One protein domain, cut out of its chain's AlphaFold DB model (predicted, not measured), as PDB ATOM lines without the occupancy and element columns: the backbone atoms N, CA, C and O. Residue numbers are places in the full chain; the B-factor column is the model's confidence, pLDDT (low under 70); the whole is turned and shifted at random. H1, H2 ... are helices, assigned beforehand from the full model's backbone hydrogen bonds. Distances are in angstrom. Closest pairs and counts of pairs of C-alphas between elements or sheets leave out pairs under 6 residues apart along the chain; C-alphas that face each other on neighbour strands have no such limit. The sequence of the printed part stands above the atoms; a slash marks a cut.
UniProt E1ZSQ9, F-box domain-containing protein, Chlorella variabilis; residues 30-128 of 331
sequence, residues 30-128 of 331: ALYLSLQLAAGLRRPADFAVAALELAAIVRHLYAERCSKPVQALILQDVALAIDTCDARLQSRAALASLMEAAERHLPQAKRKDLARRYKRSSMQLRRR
ATOM      1  N   ALA A  30      -1.428 -33.008  15.686       85.00
ATOM      2  CA  ALA A  30      -0.822 -33.153  14.364       85.00
ATOM      3  C   ALA A  30       0.625 -32.627  14.313       85.00
ATOM      4  O   ALA A  30       1.476 -33.213  13.645       85.00
ATOM      5  N   LEU A  31       0.926 -31.550  15.051       84.50
ATOM      6  CA  LEU A  31       2.286 -31.018  15.135       84.50
ATOM      7  C   LEU A  31       3.199 -31.986  15.891       84.50
ATOM      8  O   LEU A  31       4.314 -32.226  15.439       84.50
ATOM      9  N   TYR A  32       2.730 -32.565  17.000       90.44
ATOM     10  CA  TYR A  32       3.495 -33.566  17.746       90.44
ATOM     11  C   TYR A  32       3.753 -34.834  16.916       90.44
ATOM     12  O   TYR A  32       4.883 -35.310  16.846       90.44
ATOM     13  N   LEU A  33       2.744 -35.347  16.212       88.94
ATOM     14  CA  LEU A  33       2.901 -36.522  15.347       88.94
ATOM     15  C   LEU A  33       3.856 -36.258  14.173       88.94
ATOM     16  O   LEU A  33       4.613 -37.145  13.779       88.94
ATOM     17  N   SER A  34       3.888 -35.025  13.654       85.19
ATOM     18  CA  SER A  34       4.825 -34.642  12.589       85.19
ATOM     19  C   SER A  34       6.302 -34.704  13.003       85.19
ATOM     20  O   SER A  34       7.164 -34.776  12.131       85.19
ATOM     21  N   LEU A  35       6.599 -34.731  14.312       82.44
ATOM     22  CA  LEU A  35       7.962 -34.875  14.838       82.44
ATOM     23  C   LEU A  35       8.552 -36.260  14.545       82.44
ATOM     24  O   LEU A  35       9.768 -36.418  14.515       82.44
ATOM     25  N   GLN A  36       7.692 -37.270  14.355       89.75
ATOM     26  CA  GLN A  36       8.087 -38.661  14.121       89.75
ATOM     27  C   GLN A  36       9.085 -39.205  15.164       89.75
ATOM     28  O   GLN A  36       9.929 -40.046  14.843       89.75
ATOM     29  N   LEU A  37       8.975 -38.762  16.423       91.94
ATOM     30  CA  LEU A  37       9.861 -39.187  17.513       91.94
ATOM     31  C   LEU A  37       9.854 -40.706  17.674       91.94
ATOM     32  O   LEU A  37      10.920 -41.313  17.730       91.94
ATOM     33  N   ALA A  38       8.680 -41.334  17.614       94.19
ATOM     34  CA  ALA A  38       8.552 -42.788  17.614       94.19
ATOM     35  C   ALA A  38       9.396 -43.488  16.528       94.19
ATOM     36  O   ALA A  38       9.972 -44.547  16.780       94.19
ATOM     37  N   ALA A  39       9.500 -42.915  15.323       89.50
ATOM     38  CA  ALA A  39      10.332 -43.474  14.258       89.50
ATOM     39  C   ALA A  39      11.827 -43.293  14.568       89.50
ATOM     40  O   ALA A  39      12.599 -44.237  14.410       89.50
ATOM     41  N   GLY A  40      12.224 -42.119  15.071       88.69
ATOM     42  CA  GLY A  40      13.597 -41.856  15.516       88.69
ATOM     43  C   GLY A  40      14.037 -42.777  16.658       88.69
ATOM     44  O   GLY A  40      15.117 -43.353  16.605       88.69
ATOM     45  N   LEU A  41      13.163 -43.018  17.638       95.81
ATOM     46  CA  LEU A  41      13.399 -43.924  18.770       95.81
ATOM     47  C   LEU A  41      13.517 -45.402  18.370       95.81
ATOM     48  O   LEU A  41      14.018 -46.211  19.147       95.81
ATOM     49  N   ARG A  42      13.049 -45.786  17.178       95.38
ATOM     50  CA  ARG A  42      13.217 -47.148  16.646       95.38
ATOM     51  C   ARG A  42      14.498 -47.317  15.841       95.38
ATOM     52  O   ARG A  42      14.924 -48.448  15.630       95.38
ATOM     53  N   ARG A  43      15.105 -46.223  15.374       88.62
ATOM     54  CA  ARG A  43      16.329 -46.263  14.572       88.62
ATOM     55  C   ARG A  43      17.539 -46.083  15.483       88.62
ATOM     56  O   ARG A  43      17.696 -45.011  16.062       88.62
ATOM     57  N   PRO A  44      18.446 -47.071  15.569       89.25
ATOM     58  CA  PRO A  44      19.640 -46.961  16.396       89.25
ATOM     59  C   PRO A  44      20.438 -45.672  16.127       89.25
ATOM     60  O   PRO A  44      20.876 -45.011  17.067       89.25
ATOM     61  N   ALA A  45      20.605 -45.274  14.866       84.75
ATOM     62  CA  ALA A  45      21.361 -44.073  14.505       84.75
ATOM     63  C   ALA A  45      20.760 -42.766  15.065       84.75
ATOM     64  O   ALA A  45      21.507 -41.859  15.423       84.75
ATOM     65  N   ASP A  46      19.433 -42.693  15.209       85.25
ATOM     66  CA  ASP A  46      18.727 -41.463  15.597       85.25
ATOM     67  C   ASP A  46      18.252 -41.463  17.052       85.25
ATOM     68  O   ASP A  46      17.853 -40.417  17.571       85.25
ATOM     69  N   PHE A  47      18.297 -42.622  17.718       93.81
ATOM     70  CA  PHE A  47      17.739 -42.831  19.052       93.81
ATOM     71  C   PHE A  47      18.152 -41.735  20.040       93.81
ATOM     72  O   PHE A  47      17.300 -41.144  20.702       93.81
ATOM     73  N   ALA A  48      19.454 -41.442  20.128       90.88
ATOM     74  CA  ALA A  48      19.978 -40.500  21.113       90.88
ATOM     75  C   ALA A  48      19.427 -39.080  20.901       90.88
ATOM     76  O   ALA A  48      19.081 -38.397  21.863       90.88
ATOM     77  N   VAL A  49      19.292 -38.651  19.643       85.81
ATOM     78  CA  VAL A  49      18.734 -37.337  19.297       85.81
ATOM     79  C   VAL A  49      17.244 -37.296  19.622       85.81
ATOM     80  O   VAL A  49      16.809 -36.404  20.346       85.81
ATOM     81  N   ALA A  50      16.479 -38.297  19.176       91.94
ATOM     82  CA  ALA A  50      15.041 -38.374  19.431       91.94
ATOM     83  C   ALA A  50      14.720 -38.410  20.938       91.94
ATOM     84  O   ALA A  50      13.802 -37.730  21.396       91.94
ATOM     85  N   ALA A  51      15.509 -39.137  21.734       96.38
ATOM     86  CA  ALA A  51      15.361 -39.182  23.187       96.38
ATOM     87  C   ALA A  51      15.655 -37.823  23.854       96.38
ATOM     88  O   ALA A  51      14.935 -37.423  24.771       96.38
ATOM     89  N   LEU A  52      16.664 -37.079  23.386       93.56
ATOM     90  CA  LEU A  52      16.973 -35.735  23.892       93.56
ATOM     91  C   LEU A  52      15.906 -34.700  23.506       93.56
ATOM     92  O   LEU A  52      15.556 -33.845  24.325       93.56
ATOM     93  N   GLU A  53      15.372 -34.776  22.287       91.19
ATOM     94  CA  GLU A  53      14.251 -33.942  21.844       91.19
ATOM     95  C   GLU A  53      12.996 -34.228  22.678       91.19
ATOM     96  O   GLU A  53      12.374 -33.300  23.204       91.19
ATOM     97  N   LEU A  54      12.681 -35.507  22.900       96.12
ATOM     98  CA  LEU A  54      11.592 -35.923  23.778       96.12
ATOM     99  C   LEU A  54      11.803 -35.427  25.218       96.12
ATOM    100  O   LEU A  54      10.864 -34.935  25.841       96.12
ATOM    101  N   ALA A  55      13.037 -35.464  25.731       95.81
ATOM    102  CA  ALA A  55      13.362 -34.950  27.062       95.81
ATOM    103  C   ALA A  55      13.102 -33.442  27.173       95.81
ATOM    104  O   ALA A  55      12.601 -32.971  28.194       95.81
ATOM    105  N   ALA A  56      13.410 -32.676  26.124       89.94
ATOM    106  CA  ALA A  56      13.103 -31.250  26.074       89.94
ATOM    107  C   ALA A  56      11.586 -30.992  26.043       89.94
ATOM    108  O   ALA A  56      11.099 -30.111  26.751       89.94
ATOM    109  N   ILE A  57      10.823 -31.783  25.285       93.25
ATOM    110  CA  ILE A  57       9.355 -31.689  25.259       93.25
ATOM    111  C   ILE A  57       8.773 -31.958  26.651       93.25
ATOM    112  O   ILE A  57       7.946 -31.181  27.133       93.25
ATOM    113  N   VAL A  58       9.246 -33.007  27.330       95.62
ATOM    114  CA  VAL A  58       8.816 -33.343  28.694       95.62
ATOM    115  C   VAL A  58       9.115 -32.204  29.670       95.62
ATOM    116  O   VAL A  58       8.230 -31.814  30.429       95.62
ATOM    117  N   ARG A  59      10.324 -31.626  29.624       93.56
ATOM    118  CA  ARG A  59      10.742 -30.550  30.540       93.56
ATOM    119  C   ARG A  59       9.919 -29.278  30.425       93.56
ATOM    120  O   ARG A  59       9.727 -28.584  31.418       93.56
ATOM    121  N   HIS A  60       9.496 -28.938  29.215       90.81
ATOM    122  CA  HIS A  60       9.065 -27.572  28.938       90.81
ATOM    123  C   HIS A  60       7.646 -27.448  28.394       90.81
ATOM    124  O   HIS A  60       7.126 -26.341  28.356       90.81
ATOM    125  N   LEU A  61       7.030 -28.537  27.929       90.75
ATOM    126  CA  LEU A  61       5.731 -28.472  27.248       90.75
ATOM    127  C   LEU A  61       4.676 -29.364  27.888       90.75
ATOM    128  O   LEU A  61       3.496 -29.030  27.815       90.75
ATOM    129  N   TYR A  62       5.087 -30.471  28.511       93.81
ATOM    130  CA  TYR A  62       4.170 -31.515  28.967       93.81
ATOM    131  C   TYR A  62       3.037 -30.985  29.858       93.81
ATOM    132  O   TYR A  62       1.872 -31.259  29.581       93.81
ATOM    133  N   ALA A  63       3.368 -30.223  30.905       91.56
ATOM    134  CA  ALA A  63       2.380 -29.745  31.874       91.56
ATOM    135  C   ALA A  63       1.606 -28.511  31.383       91.56
ATOM    136  O   ALA A  63       0.400 -28.425  31.584       91.56
ATOM    137  N   GLU A  64       2.297 -27.571  30.737       88.38
ATOM    138  CA  GLU A  64       1.750 -26.240  30.443       88.38
ATOM    139  C   GLU A  64       1.013 -26.170  29.103       88.38
ATOM    140  O   GLU A  64       0.082 -25.386  28.947       88.38
ATOM    141  N   ARG A  65       1.439 -26.954  28.102       88.19
ATOM    142  CA  ARG A  65       1.031 -26.726  26.704       88.19
ATOM    143  C   ARG A  65       0.501 -27.953  25.983       88.19
ATOM    144  O   ARG A  65      -0.051 -27.812  24.892       88.19
ATOM    145  N   CYS A  66       0.662 -29.146  26.539       91.56
ATOM    146  CA  CYS A  66       0.172 -30.369  25.919       91.56
ATOM    147  C   CYS A  66      -1.245 -30.689  26.397       91.56
ATOM    148  O   CYS A  66      -1.504 -30.782  27.596       91.56
ATOM    149  N   SER A  67      -2.155 -30.918  25.449       93.62
ATOM    150  CA  SER A  67      -3.477 -31.473  25.739       93.62
ATOM    151  C   SER A  67      -3.360 -32.926  26.229       93.62
ATOM    152  O   SER A  67      -2.356 -33.594  25.982       93.62
ATOM    153  N   LYS A  68      -4.397 -33.448  26.897       94.75
ATOM    154  CA  LYS A  68      -4.443 -34.849  27.367       94.75
ATOM    155  C   LYS A  68      -4.055 -35.895  26.299       94.75
ATOM    156  O   LYS A  68      -3.262 -36.773  26.643       94.75
ATOM    157  N   PRO A  69      -4.534 -35.834  25.037       95.75
ATOM    158  CA  PRO A  69      -4.103 -36.792  24.013       95.75
ATOM    159  C   PRO A  69      -2.610 -36.664  23.683       95.75
ATOM    160  O   PRO A  69      -1.908 -37.668  23.630       95.75
ATOM    161  N   VAL A  70      -2.077 -35.442  23.574       95.94
ATOM    162  CA  VAL A  70      -0.641 -35.224  23.322       95.94
ATOM    163  C   VAL A  70       0.213 -35.704  24.496       95.94
ATOM    164  O   VAL A  70       1.252 -36.322  24.288       95.94
ATOM    165  N   GLN A  71      -0.231 -35.479  25.734       96.62
ATOM    166  CA  GLN A  71       0.432 -36.028  26.918       96.62
ATOM    167  C   GLN A  71       0.474 -37.562  26.880       96.62
ATOM    168  O   GLN A  71       1.498 -38.149  27.225       96.62
ATOM    169  N   ALA A  72      -0.606 -38.219  26.440       97.06
ATOM    170  CA  ALA A  72      -0.639 -39.671  26.294       97.06
ATOM    171  C   ALA A  72       0.370 -40.168  25.245       97.06
ATOM    172  O   ALA A  72       1.102 -41.117  25.526       97.06
ATOM    173  N   LEU A  73       0.472 -39.489  24.096       97.38
ATOM    174  CA  LEU A  73       1.474 -39.792  23.068       97.38
ATOM    175  C   LEU A  73       2.905 -39.605  23.588       97.38
ATOM    176  O   LEU A  73       3.739 -40.487  23.411       97.38
ATOM    177  N   ILE A  74       3.179 -38.516  24.317       97.38
ATOM    178  CA  ILE A  74       4.489 -38.294  24.948       97.38
ATOM    179  C   ILE A  74       4.834 -39.441  25.896       97.38
ATOM    180  O   ILE A  74       5.940 -39.967  25.846       97.38
ATOM    181  N   LEU A  75       3.898 -39.865  26.748       98.31
ATOM    182  CA  LEU A  75       4.127 -40.989  27.659       98.31
ATOM    183  C   LEU A  75       4.369 -42.306  26.910       98.31
ATOM    184  O   LEU A  75       5.201 -43.103  27.348       98.31
ATOM    185  N   GLN A  76       3.668 -42.529  25.796       98.25
ATOM    186  CA  GLN A  76       3.879 -43.686  24.930       98.25
ATOM    187  C   GLN A  76       5.282 -43.674  24.314       98.25
ATOM    188  O   GLN A  76       5.958 -44.700  24.338       98.25
ATOM    189  N   ASP A  77       5.751 -42.521  23.840       98.38
ATOM    190  CA  ASP A  77       7.090 -42.376  23.271       98.38
ATOM    191  C   ASP A  77       8.189 -42.505  24.338       98.38
ATOM    192  O   ASP A  77       9.227 -43.110  24.076       98.38
ATOM    193  N   VAL A  78       7.963 -42.039  25.575       98.56
ATOM    194  CA  VAL A  78       8.910 -42.277  26.685       98.56
ATOM    195  C   VAL A  78       9.004 -43.768  27.000       98.56
ATOM    196  O   VAL A  78      10.097 -44.307  27.170       98.56
ATOM    197  N   ALA A  79       7.865 -44.456  27.056       98.50
ATOM    198  CA  ALA A  79       7.824 -45.898  27.242       98.50
ATOM    199  C   ALA A  79       8.519 -46.653  26.097       98.50
ATOM    200  O   ALA A  79       9.266 -47.595  26.357       98.50
ATOM    201  N   LEU A  80       8.315 -46.217  24.851       98.38
ATOM    202  CA  LEU A  80       9.000 -46.762  23.683       98.38
ATOM    203  C   LEU A  80      10.517 -46.581  23.802       98.38
ATOM    204  O   LEU A  80      11.244 -47.551  23.627       98.38
ATOM    205  N   ALA A  81      10.988 -45.384  24.164       98.31
ATOM    206  CA  ALA A  81      12.411 -45.096  24.340       98.31
ATOM    207  C   ALA A  81      13.073 -46.011  25.386       98.31
ATOM    208  O   ALA A  81      14.198 -46.464  25.193       98.31
ATOM    209  N   ILE A  82      12.372 -46.306  26.486       98.31
ATOM    210  CA  ILE A  82      12.848 -47.235  27.522       98.31
ATOM    211  C   ILE A  82      13.024 -48.655  26.964       98.31
ATOM    212  O   ILE A  82      13.976 -49.346  27.330       98.31
ATOM    213  N   ASP A  83      12.106 -49.100  26.110       96.88
ATOM    214  CA  ASP A  83      12.095 -50.466  25.585       96.88
ATOM    215  C   ASP A  83      13.053 -50.671  24.410       96.88
ATOM    216  O   ASP A  83      13.569 -51.774  24.230       96.88
ATOM    217  N   THR A  84      13.283 -49.635  23.601       96.44
ATOM    218  CA  THR A  84      14.140 -49.707  22.409       96.44
ATOM    219  C   THR A  84      15.588 -49.310  22.670       96.44
ATOM    220  O   THR A  84      16.427 -49.490  21.788       96.44
ATOM    221  N   CYS A  85      15.907 -48.795  23.862       96.25
ATOM    222  CA  CYS A  85      17.273 -48.422  24.209       96.25
ATOM    223  C   CYS A  85      18.224 -49.620  24.128       96.25
ATOM    224  O   CYS A  85      17.976 -50.685  24.696       96.25
ATOM    225  N   ASP A  86      19.357 -49.407  23.469       92.94
ATOM    226  CA  ASP A  86      20.413 -50.399  23.313       92.94
ATOM    227  C   ASP A  86      21.626 -50.122  24.214       92.94
ATOM    228  O   ASP A  86      21.626 -49.211  25.047       92.94
ATOM    229  N   ALA A  87      22.661 -50.953  24.070       91.81
ATOM    230  CA  ALA A  87      23.861 -50.919  24.903       91.81
ATOM    231  C   ALA A  87      24.807 -49.744  24.587       91.81
ATOM    232  O   ALA A  87      25.750 -49.505  25.343       91.81
ATOM    233  N   ARG A  88      24.583 -48.986  23.501       91.38
ATOM    234  CA  ARG A  88      25.487 -47.897  23.107       91.38
ATOM    235  C   ARG A  88      25.476 -46.791  24.161       91.38
ATOM    236  O   ARG A  88      24.421 -46.356  24.625       91.38
ATOM    237  N   LEU A  89      26.666 -46.295  24.501       90.44
ATOM    238  CA  LEU A  89      26.850 -45.289  25.554       90.44
ATOM    239  C   LEU A  89      26.006 -44.029  25.307       90.44
ATOM    240  O   LEU A  89      25.374 -43.519  26.229       90.44
ATOM    241  N   GLN A  90      25.944 -43.569  24.053       90.31
ATOM    242  CA  GLN A  90      25.158 -42.395  23.660       90.31
ATOM    243  C   GLN A  90      23.654 -42.597  23.889       90.31
ATOM    244  O   GLN A  90      22.999 -41.716  24.444       90.31
ATOM    245  N   SER A  91      23.112 -43.764  23.518       94.81
ATOM    246  CA  SER A  91      21.706 -44.113  23.753       94.81
ATOM    247  C   SER A  91      21.384 -44.110  25.244       94.81
ATOM    248  O   SER A  91      20.419 -43.483  25.676       94.81
ATOM    249  N   ARG A  92      22.240 -44.746  26.050       95.81
ATOM    250  CA  ARG A  92      22.068 -44.832  27.506       95.81
ATOM    251  C   ARG A  92      22.115 -43.458  28.172       95.81
ATOM    252  O   ARG A  92      21.275 -43.173  29.021       95.81
ATOM    253  N   ALA A  93      23.056 -42.605  27.773       94.69
ATOM    254  CA  ALA A  93      23.158 -41.240  28.281       94.69
ATOM    255  C   ALA A  93      21.915 -40.406  27.921       94.69
ATOM    256  O   ALA A  93      21.341 -39.749  28.788       94.69
ATOM    257  N   ALA A  94      21.447 -40.488  26.671       95.50
ATOM    258  CA  ALA A  94      20.248 -39.783  26.226       95.50
ATOM    259  C   ALA A  94      18.979 -40.266  26.953       95.50
ATOM    260  O   ALA A  94      18.172 -39.445  27.394       95.50
ATOM    261  N   LEU A  95      18.824 -41.583  27.140       97.88
ATOM    262  CA  LEU A  95      17.718 -42.146  27.914       97.88
ATOM    263  C   LEU A  95      17.783 -41.714  29.385       97.88
ATOM    264  O   LEU A  95      16.749 -41.396  29.964       97.88
ATOM    265  N   ALA A  96      18.972 -41.650  29.991       97.00
ATOM    266  CA  ALA A  96      19.126 -41.158  31.358       97.00
ATOM    267  C   ALA A  96      18.650 -39.700  31.490       97.00
ATOM    268  O   ALA A  96      17.855 -39.399  32.381       97.00
ATOM    269  N   SER A  97      19.033 -38.822  30.557       96.62
ATOM    270  CA  SER A  97      18.540 -37.436  30.515       96.62
ATOM    271  C   SER A  97      17.022 -37.344  30.310       96.62
ATOM    272  O   SER A  97      16.376 -36.437  30.840       96.62
ATOM    273  N   LEU A  98      16.432 -38.272  29.549       98.12
ATOM    274  CA  LEU A  98      14.981 -38.370  29.395       98.12
ATOM    275  C   LEU A  98      14.293 -38.814  30.691       98.12
ATOM    276  O   LEU A  98      13.279 -38.234  31.073       98.12
ATOM    277  N   MET A  99      14.844 -39.808  31.387       98.31
ATOM    278  CA  MET A  99      14.295 -40.292  32.655       98.31
ATOM    279  C   MET A  99      14.387 -39.239  33.764       98.31
ATOM    280  O   MET A  99      13.439 -39.081  34.528       98.31
ATOM    281  N   GLU A 100      15.469 -38.464  33.803       97.50
ATOM    282  CA  GLU A 100      15.627 -37.323  34.707       97.50
ATOM    283  C   GLU A 100      14.570 -36.234  34.436       97.50
ATOM    284  O   GLU A 100      13.926 -35.721  35.355       97.50
ATOM    285  N   ALA A 101      14.328 -35.911  33.160       96.81
ATOM    286  CA  ALA A 101      13.248 -35.010  32.760       96.81
ATOM    287  C   ALA A 101      11.869 -35.548  33.179       96.81
ATOM    288  O   ALA A 101      11.052 -34.813  33.737       96.81
ATOM    289  N   ALA A 102      11.621 -36.837  32.943       97.94
ATOM    290  CA  ALA A 102      10.386 -37.510  33.321       97.94
ATOM    291  C   ALA A 102      10.152 -37.464  34.839       97.94
ATOM    292  O   ALA A 102       9.039 -37.192  35.290       97.94
ATOM    293  N   GLU A 103      11.199 -37.671  35.636       97.50
ATOM    294  CA  GLU A 103      11.131 -37.644  37.094       97.50
ATOM    295  C   GLU A 103      10.774 -36.263  37.653       97.50
ATOM    296  O   GLU A 103      10.053 -36.178  38.648       97.50
ATOM    297  N   ARG A 104      11.220 -35.178  37.016       97.44
ATOM    298  CA  ARG A 104      10.914 -33.817  37.481       97.44
ATOM    299  C   ARG A 104       9.555 -33.303  37.015       97.44
ATOM    300  O   ARG A 104       8.889 -32.610  37.777       97.44
ATOM    301  N   HIS A 105       9.138 -33.637  35.794       96.62
ATOM    302  CA  HIS A 105       8.028 -32.939  35.133       96.62
ATOM    303  C   HIS A 105       6.755 -33.771  34.933       96.62
ATOM    304  O   HIS A 105       5.717 -33.208  34.585       96.62
ATOM    305  N   LEU A 106       6.782 -35.092  35.158       96.44
ATOM    306  CA  LEU A 106       5.586 -35.928  35.005       96.44
ATOM    307  C   LEU A 106       4.807 -36.117  36.322       96.44
ATOM    308  O   LEU A 106       5.385 -36.123  37.413       96.44
ATOM    309  N   PRO A 107       3.489 -36.384  36.254       96.69
ATOM    310  CA  PRO A 107       2.688 -36.748  37.421       96.69
ATOM    311  C   PRO A 107       3.230 -37.988  38.145       96.69
ATOM    312  O   PRO A 107       3.689 -38.944  37.515       96.69
ATOM    313  N   GLN A 108       3.138 -38.010  39.480       96.19
ATOM    314  CA  GLN A 108       3.748 -39.050  40.327       96.19
ATOM    315  C   GLN A 108       3.355 -40.483  39.930       96.19
ATOM    316  O   GLN A 108       4.209 -41.370  39.925       96.19
ATOM    317  N   ALA A 109       2.092 -40.714  39.563       95.56
ATOM    318  CA  ALA A 109       1.620 -42.029  39.130       95.56
ATOM    319  C   ALA A 109       2.359 -42.522  37.872       95.56
ATOM    320  O   ALA A 109       2.843 -43.652  37.840       95.56
ATOM    321  N   LYS A 110       2.516 -41.651  36.866       96.38
ATOM    322  CA  LYS A 110       3.213 -41.969  35.611       96.38
ATOM    323  C   LYS A 110       4.717 -42.135  35.824       96.38
ATOM    324  O   LYS A 110       5.308 -43.056  35.272       96.38
ATOM    325  N   ARG A 111       5.322 -41.319  36.694       96.38
ATOM    326  CA  ARG A 111       6.737 -41.458  37.085       96.38
ATOM    327  C   ARG A 111       7.042 -42.830  37.675       96.38
ATOM    328  O   ARG A 111       7.999 -43.474  37.261       96.38
ATOM    329  N   LYS A 112       6.218 -43.294  38.621       96.56
ATOM    330  CA  LYS A 112       6.400 -44.605  39.266       96.56
ATOM    331  C   LYS A 112       6.318 -45.752  38.258       96.56
ATOM    332  O   LYS A 112       7.119 -46.681  38.342       96.56
ATOM    333  N   ASP A 113       5.381 -45.677  37.317       96.94
ATOM    334  CA  ASP A 113       5.226 -46.678  36.260       96.94
ATOM    335  C   ASP A 113       6.448 -46.720  35.325       96.94
ATOM    336  O   ASP A 113       7.097 -47.760  35.181       96.94
ATOM    337  N   LEU A 114       6.855 -45.561  34.800       97.50
ATOM    338  CA  LEU A 114       8.029 -45.445  33.930       97.50
ATOM    339  C   LEU A 114       9.322 -45.862  34.639       97.50
ATOM    340  O   LEU A 114      10.141 -46.561  34.053       97.50
ATOM    341  N   ALA A 115       9.496 -45.517  35.918       96.88
ATOM    342  CA  ALA A 115      10.657 -45.936  36.700       96.88
ATOM    343  C   ALA A 115      10.723 -47.464  36.874       96.88
ATOM    344  O   ALA A 115      11.804 -48.052  36.803       96.88
ATOM    345  N   ARG A 116       9.578 -48.136  37.077       97.38
ATOM    346  CA  ARG A 116       9.515 -49.608  37.133       97.38
ATOM    347  C   ARG A 116       9.884 -50.227  35.787       97.38
ATOM    348  O   ARG A 116      10.676 -51.171  35.761       97.38
ATOM    349  N   ARG A 117       9.354 -49.684  34.687       97.25
ATOM    350  CA  ARG A 117       9.682 -50.131  33.325       97.25
ATOM    351  C   ARG A 117      11.169 -49.947  33.029       97.25
ATOM    352  O   ARG A 117      11.829 -50.905  32.652       97.25
ATOM    353  N   TYR A 118      11.717 -48.771  33.332       97.56
ATOM    354  CA  TYR A 118      13.130 -48.448  33.144       97.56
ATOM    355  C   TYR A 118      14.062 -49.396  33.903       97.56
ATOM    356  O   TYR A 118      15.018 -49.917  33.326       97.56
ATOM    357  N   LYS A 119      13.759 -49.700  35.173       96.62
ATOM    358  CA  LYS A 119      14.518 -50.692  35.954       96.62
ATOM    359  C   LYS A 119      14.466 -52.077  35.307       96.62
ATOM    360  O   LYS A 119      15.496 -52.739  35.198       96.62
ATOM    361  N   ARG A 120      13.285 -52.512  34.852       96.06
ATOM    362  CA  ARG A 120      13.106 -53.808  34.179       96.06
ATOM    363  C   ARG A 120      13.910 -53.888  32.878       96.06
ATOM    364  O   ARG A 120      14.663 -54.845  32.714       96.06
ATOM    365  N   SER A 121      13.809 -52.885  32.007       92.62
ATOM    366  CA  SER A 121      14.535 -52.846  30.732       92.62
ATOM    367  C   SER A 121      16.050 -52.750  30.946       92.62
ATOM    368  O   SER A 121      16.806 -53.479  30.308       92.62
ATOM    369  N   SER A 122      16.506 -51.981  31.941       91.50
ATOM    370  CA  SER A 122      17.927 -51.910  32.321       91.50
ATOM    371  C   SER A 122      18.487 -53.264  32.770       91.50
ATOM    372  O   SER A 122      19.601 -53.635  32.402       91.50
ATOM    373  N   MET A 123      17.721 -54.040  33.547       92.88
ATOM    374  CA  MET A 123      18.121 -55.397  33.939       92.88
ATOM    375  C   MET A 123      18.180 -56.347  32.741       92.88
ATOM    376  O   MET A 123      19.099 -57.159  32.654       92.88
ATOM    377  N   GLN A 124      17.221 -56.258  31.816       90.44
ATOM    378  CA  GLN A 124      17.228 -57.067  30.596       90.44
ATOM    379  C   GLN A 124      18.435 -56.740  29.713       90.44
ATOM    380  O   GLN A 124      19.094 -57.659  29.233       90.44
ATOM    381  N   LEU A 125      18.767 -55.457  29.558       88.62
ATOM    382  CA  LEU A 125      19.930 -55.020  28.796       88.62
ATOM    383  C   LEU A 125      21.232 -55.550  29.413       88.62
ATOM    384  O   LEU A 125      22.009 -56.194  28.718       88.62
ATOM    385  N   ARG A 126      21.410 -55.416  30.734       89.50
ATOM    386  CA  ARG A 126      22.569 -55.984  31.451       89.50
ATOM    387  C   ARG A 126      22.679 -57.503  31.298       89.50
ATOM    388  O   ARG A 126      23.777 -58.041  31.210       89.50
ATOM    389  N   ARG A 127      21.548 -58.218  31.274       90.44
ATOM    390  CA  ARG A 127      21.533 -59.670  31.021       90.44
ATOM    391  C   ARG A 127      21.953 -60.008  29.591       90.44
ATOM    392  O   ARG A 127      22.599 -61.032  29.405       90.44
ATOM    393  N   ARG A 128      21.600 -59.178  28.605       86.44
ATOM    394  CA  ARG A 128      22.041 -59.337  27.209       86.44
ATOM    395  C   ARG A 128      23.532 -59.051  27.058       86.44
ATOM    396  O   ARG A 128      24.215 -59.850  26.437       86.44
TER     397      ARG A 128
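AT A GLANCE: This is residues 30 to 128 of the 331 residues of the protein "F-box domain-containing protein" of Chlorella variabilis (UniProt E1ZSQ9). Six helices make two layers: H2, H4 and H6 side by side with H4 in the middle, and H3 beside H5 in the other, while short H1 precedes H2. H3, H4, H5 and H6 form an up-and-down bundle, each running against the one before. The printed part has 99 residues, six named helices in order H1 to H6 and no named strand, class all helix. It is compact, with a radius of gyration of the C-alphas of 12.6 A and spans of 38 by 28 by 17 A.

HOW THE PARTS SIT: H1, residues 30 to 34, and H2, residues 37 to 42, meet only through their link. H3, residues 47 to 60, forms a hairpin with H2; their closest C-alphas, Leu 41 and Phe 47, are 4.5 A apart. H4, residues 68 to 84, is the hub, touching four helices. Its residues 77 to 84 alone touch H2, the same way at a shallow tilt of 17 degrees, closest C-alphas Leu 41 and Ala 81, 5.8 A. H5, residues 89 to 105, touches H3 the same way at a shallow tilt of 15 degrees, closest C-alphas Ala 55 and Leu 98, 4.4 A. H6, residues 108 to 128, touches H4 with residues 114 to 121 alone, closest C-alphas Ile 82 and Tyr 118, 5.8 A. H3 and H6 are apart. In H1 to H6 every O i to N i+4 pair is within hydrogen-bond range.

IN THESE COORDINATES: H1 begins at C-alpha 30, (-0.822, -33.153, 14.364). H3 measures 20.1 A, H4 24.3 A, H5 24.5 A and H6 30.3 A, ending at C-alpha 128, (22.041, -59.337, 27.209).

THE WHOLE: The farthest C-alphas, Arg 65 and Arg 127, are 39.0 A apart. The printed part has no cut, no link is long, and no printed residue is under 70 in pLDDT.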